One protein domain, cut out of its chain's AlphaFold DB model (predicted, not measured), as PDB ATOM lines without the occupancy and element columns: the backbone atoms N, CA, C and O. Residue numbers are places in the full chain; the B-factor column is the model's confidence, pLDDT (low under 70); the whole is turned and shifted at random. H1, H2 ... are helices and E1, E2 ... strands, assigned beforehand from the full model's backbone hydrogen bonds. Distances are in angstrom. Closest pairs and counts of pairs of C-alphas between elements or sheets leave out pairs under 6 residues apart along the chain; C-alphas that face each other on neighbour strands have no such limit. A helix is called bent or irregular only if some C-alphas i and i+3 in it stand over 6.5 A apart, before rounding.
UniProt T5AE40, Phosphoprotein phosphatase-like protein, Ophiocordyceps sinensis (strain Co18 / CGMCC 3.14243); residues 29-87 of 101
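What this domain is: This is residues 29 to 87 of the 101 residues of the protein "Phosphoprotein phosphatase-like protein" of Ophiocordyceps sinensis (strain Co18 / CGMCC 3.14243) (UniProt T5AE40). Two short strands side by side, E1 and E2, make a small ribbon, with the first part of one long, kinked helix, H1, packed along it. The rest of H1 and the link after it, residues 58 to 66, make one end of a long, thin shape, and H2 with the tail after it makes the other. The printed part has 59 residues with two named helices and two named strands, in the order E1, H1, E2, H2 along the chain; the sheet's order is E1, E2, parallel, and the class is mostly helix. The whole is loose, with a radius of gyration of the C-alphas of 14.6 A, and spans 43 by 26 by 14 A, only just elongated.

Where its parts are: Find C-alpha 29 at (-38.095, -48.611, 45.529), where E1, residues 29 to 31, begins. Its neighbour strand is E2, residues 67 to 70, 10.3 A long, which begins at C-alpha 67 at (-38.185, -53.159, 49.803). H1, residues 39 to 57, runs 25.9 A from C-alpha 39 at (-34.296, -53.780, 31.831), with a kink of 37 degrees near residue 50. It is irregular, but only just: C-alphas 49 and 52 are 6.7 A apart. H2, residues 74 to 82, runs 12.1 A to C-alpha 82 at (-53.683, -44.700, 34.263).

How they stand to each other: Start at E1 and E2, parallel at 18 degrees: N 29 and O 67 are 2.8 A apart, N 31 and O 69 2.9 A, within hydrogen-bond range. E1, H1 and E2 form a strand-helix-strand unit, two parallel neighbour strands with a helix between them in the chain, and its crossover is right-handed. The closest C-alphas of H1 and E2 are those of Pro 41 and Val 70, 6.3 A; of H1 and E1, Phe 31 and Gly 40, 5.4 A. H1 and H2 are close but not clearly touching, nearest at the C-alphas of Gly 40 and Gly 74, 7.7 A. E1 and H2 are only just apart, 8.5 A at the closest. O i to N i+4 pairs are within hydrogen-bond range in 13 of 15 for H1 and 3 of 5 for H2.

The domain as a whole: The C-alphas farthest apart, Gly 59 and Glu 84, are 43.5 A apart. The printed part has no cut; no link is long, and that from E2 to H2 is tight. Mean pLDDT of the printed part is 92.6, and no printed residue is under 70.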
ATOM      1  N   VAL A  29     -38.655 -49.055  46.814       91.31
ATOM      2  CA  VAL A  29     -38.095 -48.611  45.529       91.31
ATOM      3  C   VAL A  29     -38.758 -49.416  44.419       91.31
ATOM      4  O   VAL A  29     -38.696 -50.643  44.433       91.31
ATOM      5  N   VAL A  30     -39.397 -48.747  43.459       94.31
ATOM      6  CA  VAL A  30     -40.093 -49.407  42.345       94.31
ATOM      7  C   VAL A  30     -39.313 -49.191  41.053       94.31
ATOM      8  O   VAL A  30     -39.169 -48.065  40.587       94.31
ATOM      9  N   PHE A  31     -38.834 -50.275  40.451       97.25
ATOM     10  CA  PHE A  31     -38.204 -50.259  39.133       97.25
ATOM     11  C   PHE A  31     -39.214 -50.608  38.045       97.25
ATOM     12  O   PHE A  31     -40.097 -51.445  38.233       97.25
ATOM     13  N   HIS A  32     -39.049 -50.030  36.859       98.19
ATOM     14  CA  HIS A  32     -39.805 -50.439  35.682       98.19
ATOM     15  C   HIS A  32     -39.008 -50.187  34.399       98.19
ATOM     16  O   HIS A  32     -37.967 -49.532  34.402       98.19
ATOM     17  N   CYS A  33     -39.488 -50.724  33.280       97.75
ATOM     18  CA  CYS A  33     -39.137 -50.197  31.962       97.75
ATOM     19  C   CYS A  33     -40.414 -50.041  31.122       97.75
ATOM     20  O   CYS A  33     -41.476 -49.795  31.692       97.75
ATOM     21  N   ALA A  34     -40.341 -50.180  29.797       95.94
ATOM     22  CA  ALA A  34     -41.538 -50.205  28.956       95.94
ATOM     23  C   ALA A  34     -42.432 -51.411  29.301       95.94
ATOM     24  O   ALA A  34     -43.569 -51.223  29.702       95.94
ATOM     25  N   LEU A  35     -41.880 -52.631  29.265       95.94
ATOM     26  CA  LEU A  35     -42.611 -53.881  29.548       95.94
ATOM     27  C   LEU A  35     -42.226 -54.547  30.881       95.94
ATOM     28  O   LEU A  35     -42.858 -55.507  31.307       95.94
ATOM     29  N   SER A  36     -41.143 -54.085  31.510       97.12
ATOM     30  CA  SER A  36     -40.507 -54.700  32.689       97.12
ATOM     31  C   SER A  36     -40.094 -56.173  32.522       97.12
ATOM     32  O   SER A  36     -40.016 -56.899  33.505       97.12
ATOM     33  N   GLN A  37     -39.772 -56.618  31.304       97.12
ATOM     34  CA  GLN A  37     -39.340 -58.005  31.048       97.12
ATOM     35  C   GLN A  37     -37.837 -58.242  31.276       97.12
ATOM     36  O   GLN A  37     -37.442 -59.320  31.698       97.12
ATOM     37  N   GLN A  38     -36.992 -57.241  30.999       97.12
ATOM     38  CA  GLN A  38     -35.530 -57.365  31.125       97.12
ATOM     39  C   GLN A  38     -34.913 -56.173  31.861       97.12
ATOM     40  O   GLN A  38     -34.421 -56.314  32.974       97.12
ATOM     41  N   ARG A  39     -34.989 -54.966  31.283       98.00
ATOM     42  CA  ARG A  39     -34.296 -53.780  31.831       98.00
ATOM     43  C   ARG A  39     -34.740 -53.388  33.246       98.00
ATOM     44  O   ARG A  39     -33.885 -53.092  34.068       98.00
ATOM     45  N   GLY A  40     -36.046 -53.416  33.529       97.25
ATOM     46  CA  GLY A  40     -36.581 -53.134  34.870       97.25
ATOM     47  C   GLY A  40     -36.052 -54.119  35.927       97.25
ATOM     48  O   GLY A  40     -35.408 -53.677  36.876       97.25
ATOM     49  N   PRO A  41     -36.238 -55.441  35.736       97.62
ATOM     50  CA  PRO A  41     -35.669 -56.464  36.617       97.62
ATOM     51  C   PRO A  41     -34.147 -56.374  36.788       97.62
ATOM     52  O   PRO A  41     -33.652 -56.418  37.912       97.62
ATOM     53  N   SER A  42     -33.391 -56.189  35.701       98.00
ATOM     54  CA  SER A  42     -31.929 -56.079  35.774       98.00
ATOM     55  C   SER A  42     -31.470 -54.851  36.561       98.00
ATOM     56  O   SER A  42     -30.518 -54.945  37.333       98.00
ATOM     57  N   ALA A  43     -32.150 -53.710  36.406       98.12
ATOM     58  CA  ALA A  43     -31.855 -52.505  37.178       98.12
ATOM     59  C   ALA A  43     -32.144 -52.703  38.675       98.12
ATOM     60  O   ALA A  43     -31.319 -52.322  39.502       98.12
ATOM     61  N   ALA A  44     -33.252 -53.371  39.018       96.56
ATOM     62  CA  ALA A  44     -33.587 -53.704  40.403       96.56
ATOM     63  C   ALA A  44     -32.523 -54.599  41.060       96.56
ATOM     64  O   ALA A  44     -32.079 -54.329  42.174       96.56
ATOM     65  N   LEU A  45     -32.062 -55.637  40.355       96.06
ATOM     66  CA  LEU A  45     -31.000 -56.523  40.846       96.06
ATOM     67  C   LEU A  45     -29.666 -55.794  41.009       96.06
ATOM     68  O   LEU A  45     -28.967 -55.994  42.003       96.06
ATOM     69  N   ARG A  46     -29.312 -54.944  40.041       97.12
ATOM     70  CA  ARG A  46     -28.096 -54.133  40.109       97.12
ATOM     71  C   ARG A  46     -28.135 -53.191  41.308       97.12
ATOM     72  O   ARG A  46     -27.174 -53.143  42.064       97.12
ATOM     73  N   TYR A  47     -29.265 -52.524  41.525       95.12
ATOM     74  CA  TYR A  47     -29.481 -51.677  42.689       95.12
ATOM     75  C   TYR A  47     -29.295 -52.441  44.004       95.12
ATOM     76  O   TYR A  47     -28.542 -51.997  44.864       95.12
ATOM     77  N   LEU A  48     -29.922 -53.615  44.142       91.00
ATOM     78  CA  LEU A  48     -29.784 -54.452  45.338       91.00
ATOM     79  C   LEU A  48     -28.327 -54.833  45.628       91.00
ATOM     80  O   LEU A  48     -27.936 -54.877  46.791       91.00
ATOM     81  N   ARG A  49     -27.532 -55.087  44.583       91.50
ATOM     82  CA  ARG A  49     -26.112 -55.432  44.710       91.50
ATOM     83  C   ARG A  49     -25.255 -54.227  45.090       91.50
ATOM     84  O   ARG A  49     -24.452 -54.323  46.004       91.50
ATOM     85  N   GLU A  50     -25.428 -53.112  44.391       94.06
ATOM     86  CA  GLU A  50     -24.522 -51.960  44.490       94.06
ATOM     87  C   GLU A  50     -24.851 -51.044  45.676       94.06
ATOM     88  O   GLU A  50     -23.984 -50.316  46.155       94.06
ATOM     89  N   ARG A  51     -26.088 -51.077  46.188       89.94
ATOM     90  CA  ARG A  51     -26.530 -50.201  47.283       89.94
ATOM     91  C   ARG A  51     -25.653 -50.335  48.526       89.94
ATOM     92  O   ARG A  51     -25.309 -49.319  49.117       89.94
ATOM     93  N   GLY A  52     -25.305 -51.559  48.925       85.19
ATOM     94  CA  GLY A  52     -24.457 -51.797  50.098       85.19
ATOM     95  C   GLY A  52     -23.063 -51.193  49.932       85.19
ATOM     96  O   GLY A  52     -22.619 -50.434  50.790       85.19
ATOM     97  N   ASP A  53     -22.428 -51.458  48.790       88.81
ATOM     98  CA  ASP A  53     -21.082 -50.972  48.470       88.81
ATOM     99  C   ASP A  53     -21.024 -49.438  48.444       88.81
ATOM    100  O   ASP A  53     -20.102 -48.833  48.992       88.81
ATOM    101  N   VAL A  54     -22.039 -48.793  47.856       89.12
ATOM    102  CA  VAL A  54     -22.143 -47.326  47.814       89.12
ATOM    103  C   VAL A  54     -22.341 -46.739  49.211       89.12
ATOM    104  O   VAL A  54     -21.699 -45.747  49.547       89.12
ATOM    105  N   LEU A  55     -23.201 -47.336  50.041       85.88
ATOM    106  CA  LEU A  55     -23.415 -46.874  51.416       85.88
ATOM    107  C   LEU A  55     -22.135 -46.986  52.252       85.88
ATOM    108  O   LEU A  55     -21.771 -46.028  52.933       85.88
ATOM    109  N   ALA A  56     -21.420 -48.106  52.135       86.62
ATOM    110  CA  ALA A  56     -20.145 -48.317  52.813       86.62
ATOM    111  C   ALA A  56     -19.079 -47.307  52.354       86.62
ATOM    112  O   ALA A  56     -18.414 -46.691  53.186       86.62
ATOM    113  N   ALA A  57     -18.955 -47.068  51.044       86.62
ATOM    114  CA  ALA A  57     -18.018 -46.085  50.493       86.62
ATOM    115  C   ALA A  57     -18.297 -44.644  50.966       86.62
ATOM    116  O   ALA A  57     -17.381 -43.825  51.023       86.62
ATOM    117  N   LEU A  58     -19.548 -44.338  51.319       84.44
ATOM    118  CA  LEU A  58     -19.969 -43.047  51.869       84.44
ATOM    119  C   LEU A  58     -19.875 -42.971  53.405       84.44
ATOM    120  O   LEU A  58     -20.210 -41.931  53.971       84.44
ATOM    121  N   GLY A  59     -19.443 -44.040  54.084       87.19
ATOM    122  CA  GLY A  59     -19.399 -44.107  55.550       87.19
ATOM    123  C   GLY A  59     -20.786 -44.138  56.201       87.19
ATOM    124  O   GLY A  59     -20.968 -43.612  57.298       87.19
ATOM    125  N   ILE A  60     -21.790 -44.689  55.508       82.38
ATOM    126  CA  ILE A  60     -23.166 -44.811  55.998       82.38
ATOM    127  C   ILE A  60     -23.394 -46.247  56.474       82.38
ATOM    128  O   ILE A  60     -23.814 -47.114  55.709       82.38
ATOM    129  N   ASP A  61     -23.166 -46.483  57.764       76.00
ATOM    130  CA  ASP A  61     -23.219 -47.831  58.353       76.00
ATOM    131  C   ASP A  61     -24.647 -48.338  58.636       76.00
ATOM    132  O   ASP A  61     -24.866 -49.533  58.829       76.00
ATOM    133  N   ALA A  62     -25.644 -47.444  58.659       74.12
ATOM    134  CA  ALA A  62     -27.017 -47.770  59.054       74.12
ATOM    135  C   ALA A  62     -28.065 -47.051  58.190       74.12
ATOM    136  O   ALA A  62     -28.819 -46.198  58.661       74.12
ATOM    137  N   ALA A  63     -28.130 -47.398  56.902       77.88
ATOM    138  CA  ALA A  63     -29.227 -46.948  56.049       77.88
ATOM    139  C   ALA A  63     -30.525 -47.721  56.361       77.88
ATOM    140  O   ALA A  63     -30.479 -48.941  56.546       77.88
ATOM    141  N   PRO A  64     -31.698 -47.063  56.344       81.06
ATOM    142  CA  PRO A  64     -32.978 -47.746  56.501       81.06
ATOM    143  C   PRO A  64     -33.154 -48.881  55.478       81.06
ATOM    144  O   PRO A  64     -32.730 -48.733  54.325       81.06
ATOM    145  N   PRO A  65     -33.782 -50.013  55.842       81.25
ATOM    146  CA  PRO A  65     -34.089 -51.065  54.882       81.25
ATOM    147  C   PRO A  65     -35.056 -50.555  53.806       81.25
ATOM    148  O   PRO A  65     -35.966 -49.773  54.083       81.25
ATOM    149  N   GLN A  66     -34.861 -51.028  52.574       86.81
ATOM    150  CA  GLN A  66     -35.731 -50.736  51.437       86.81
ATOM    151  C   GLN A  66     -36.202 -52.039  50.797       86.81
ATOM    152  O   GLN A  66     -35.409 -52.930  50.500       86.81
ATOM    153  N   VAL A  67     -37.505 -52.135  50.583       88.56
ATOM    154  CA  VAL A  67     -38.185 -53.159  49.803       88.56
ATOM    155  C   VAL A  67     -38.100 -52.759  48.336       88.56
ATOM    156  O   VAL A  67     -38.418 -51.630  47.969       88.56
ATOM    157  N   VAL A  68     -37.664 -53.673  47.480       93.12
ATOM    158  CA  VAL A  68     -37.525 -53.406  46.047       93.12
ATOM    159  C   VAL A  68     -38.632 -54.126  45.291       93.12
ATOM    160  O   VAL A  68     -38.795 -55.336  45.419       93.12
ATOM    161  N   TYR A  69     -39.374 -53.374  44.485       95.75
ATOM    162  CA  TYR A  69     -40.430 -53.870  43.614       95.75
ATOM    163  C   TYR A  69     -40.057 -53.669  42.149       95.75
ATOM    164  O   TYR A  69     -39.321 -52.749  41.789       95.75
ATOM    165  N   VAL A  70     -40.640 -54.498  41.286       96.81
ATOM    166  CA  VAL A  70     -40.660 -54.272  39.842       96.81
ATOM    167  C   VAL A  70     -42.112 -54.112  39.414       96.81
ATOM    168  O   VAL A  70     -42.926 -55.004  39.651       96.81
ATOM    169  N   LEU A  71     -42.446 -52.988  38.777       96.56
ATOM    170  CA  LEU A  71     -43.794 -52.749  38.268       96.56
ATOM    171  C   LEU A  71     -44.091 -53.725  37.127       96.56
ATOM    172  O   LEU A  71     -43.472 -53.663  36.056       96.56
ATOM    173  N   HIS A  72     -45.046 -54.621  37.361       94.69
ATOM    174  CA  HIS A  72     -45.472 -55.618  36.388       94.69
ATOM    175  C   HIS A  72     -45.992 -54.954  35.101       94.69
ATOM    176  O   HIS A  72     -46.696 -53.950  35.159       94.69
ATOM    177  N   ARG A  73     -45.618 -55.506  33.936       95.94
ATOM    178  CA  ARG A  73     -45.891 -54.967  32.583       95.94
ATOM    179  C   ARG A  73     -45.328 -53.572  32.285       95.94
ATOM    180  O   ARG A  73     -45.559 -53.062  31.192       95.94
ATOM    181  N   GLY A  74     -44.565 -52.983  33.205       96.38
ATOM    182  CA  GLY A  74     -43.919 -51.687  33.024       96.38
ATOM    183  C   GLY A  74     -44.886 -50.560  32.673       96.38
ATOM    184  O   GLY A  74     -46.073 -50.605  33.001       96.38
ATOM    185  N   PHE A  75     -44.367 -49.541  31.991       96.94
ATOM    186  CA  PHE A  75     -45.172 -48.399  31.572       96.94
ATOM    187  C   PHE A  75     -46.267 -48.784  30.567       96.94
ATOM    188  O   PHE A  75     -47.351 -48.220  30.613       96.94
ATOM    189  N   SER A  76     -46.048 -49.797  29.723       95.12
ATOM    190  CA  SER A  76     -47.069 -50.309  28.802       95.12
ATOM    191  C   SER A  76     -48.288 -50.878  29.533       95.12
ATOM    192  O   SER A  76     -49.392 -50.820  29.004       95.12
ATOM    193  N   GLY A  77     -48.111 -51.448  30.728       95.31
ATOM    194  CA  GLY A  77     -49.222 -51.844  31.597       95.31
ATOM    195  C   GLY A  77     -49.849 -50.656  32.319       95.31
ATOM    196  O   GLY A  77     -51.071 -50.544  32.352       95.31
ATOM    197  N   TRP A  78     -49.013 -49.764  32.856       97.19
ATOM    198  CA  TRP A  78     -49.449 -48.559  33.562       97.19
ATOM    199  C   TRP A  78     -50.337 -47.667  32.701       97.19
ATOM    200  O   TRP A  78     -51.443 -47.334  33.111       97.19
ATOM    201  N   GLN A  79     -49.889 -47.328  31.491       96.06
ATOM    202  CA  GLN A  79     -50.601 -46.403  30.612       96.06
ATOM    203  C   GLN A  79     -52.002 -46.912  30.244       96.06
ATOM    204  O   GLN A  79     -52.941 -46.125  30.201       96.06
ATOM    205  N   LYS A  80     -52.179 -48.238  30.110       94.81
ATOM    206  CA  LYS A  80     -53.492 -48.844  29.830       94.81
ATOM    207  C   LYS A  80     -54.500 -48.608  30.958       94.81
ATOM    208  O   LYS A  80     -55.696 -48.602  30.696       94.81
ATOM    209  N   ALA A  81     -54.030 -48.462  32.197       95.50
ATOM    210  CA  ALA A  81     -54.880 -48.243  33.365       95.50
ATOM    211  C   ALA A  81     -54.964 -46.763  33.775       95.50
ATOM    212  O   ALA A  81     -56.019 -46.312  34.209       95.50
ATOM    213  N   TYR A  82     -53.862 -46.020  33.650       97.00
ATOM    214  CA  TYR A  82     -53.683 -44.700  34.263       97.00
ATOM    215  C   TYR A  82     -53.086 -43.650  33.316       97.00
ATOM    216  O   TYR A  82     -52.740 -42.562  33.768       97.00
ATOM    217  N   GLY A  83     -52.925 -43.947  32.022       96.12
ATOM    218  CA  GLY A  83     -52.244 -43.057  31.075       96.12
ATOM    219  C   GLY A  83     -52.896 -41.679  30.971       96.12
ATOM    220  O   GLY A  83     -52.204 -40.671  31.004       96.12
ATOM    221  N   GLU A  84     -54.228 -41.635  30.923       96.06
ATOM    222  CA  GLU A  84     -55.001 -40.387  30.825       96.06
ATOM    223  C   GLU A  84     -55.222 -39.687  32.184       96.06
ATOM    224  O   GLU A  84     -55.794 -38.602  32.218       96.06
ATOM    225  N   ASP A  85     -54.782 -40.270  33.308       96.69
ATOM    226  CA  ASP A  85     -54.881 -39.628  34.627       96.69
ATOM    227  C   ASP A  85     -53.656 -38.737  34.882       96.69
ATOM    228  O   ASP A  85     -52.599 -39.212  35.297       96.69
ATOM    229  N   GLU A  86     -53.811 -37.428  34.683       95.94
ATOM    230  CA  GLU A  86     -52.743 -36.427  34.850       95.94
ATOM    231  C   GLU A  86     -52.198 -36.322  36.285       95.94
ATOM    232  O   GLU A  86     -51.114 -35.782  36.503       95.94
ATOM    233  N   ARG A  87     -52.909 -36.858  37.289       96.38
ATOM    234  CA  ARG A  87     -52.396 -36.927  38.671       96.38
ATOM    235  C   ARG A  87     -51.331 -38.009  38.831       96.38
ATOM    236  O   ARG A  87     -50.596 -37.998  39.816       96.38
TER     237      ARG A  87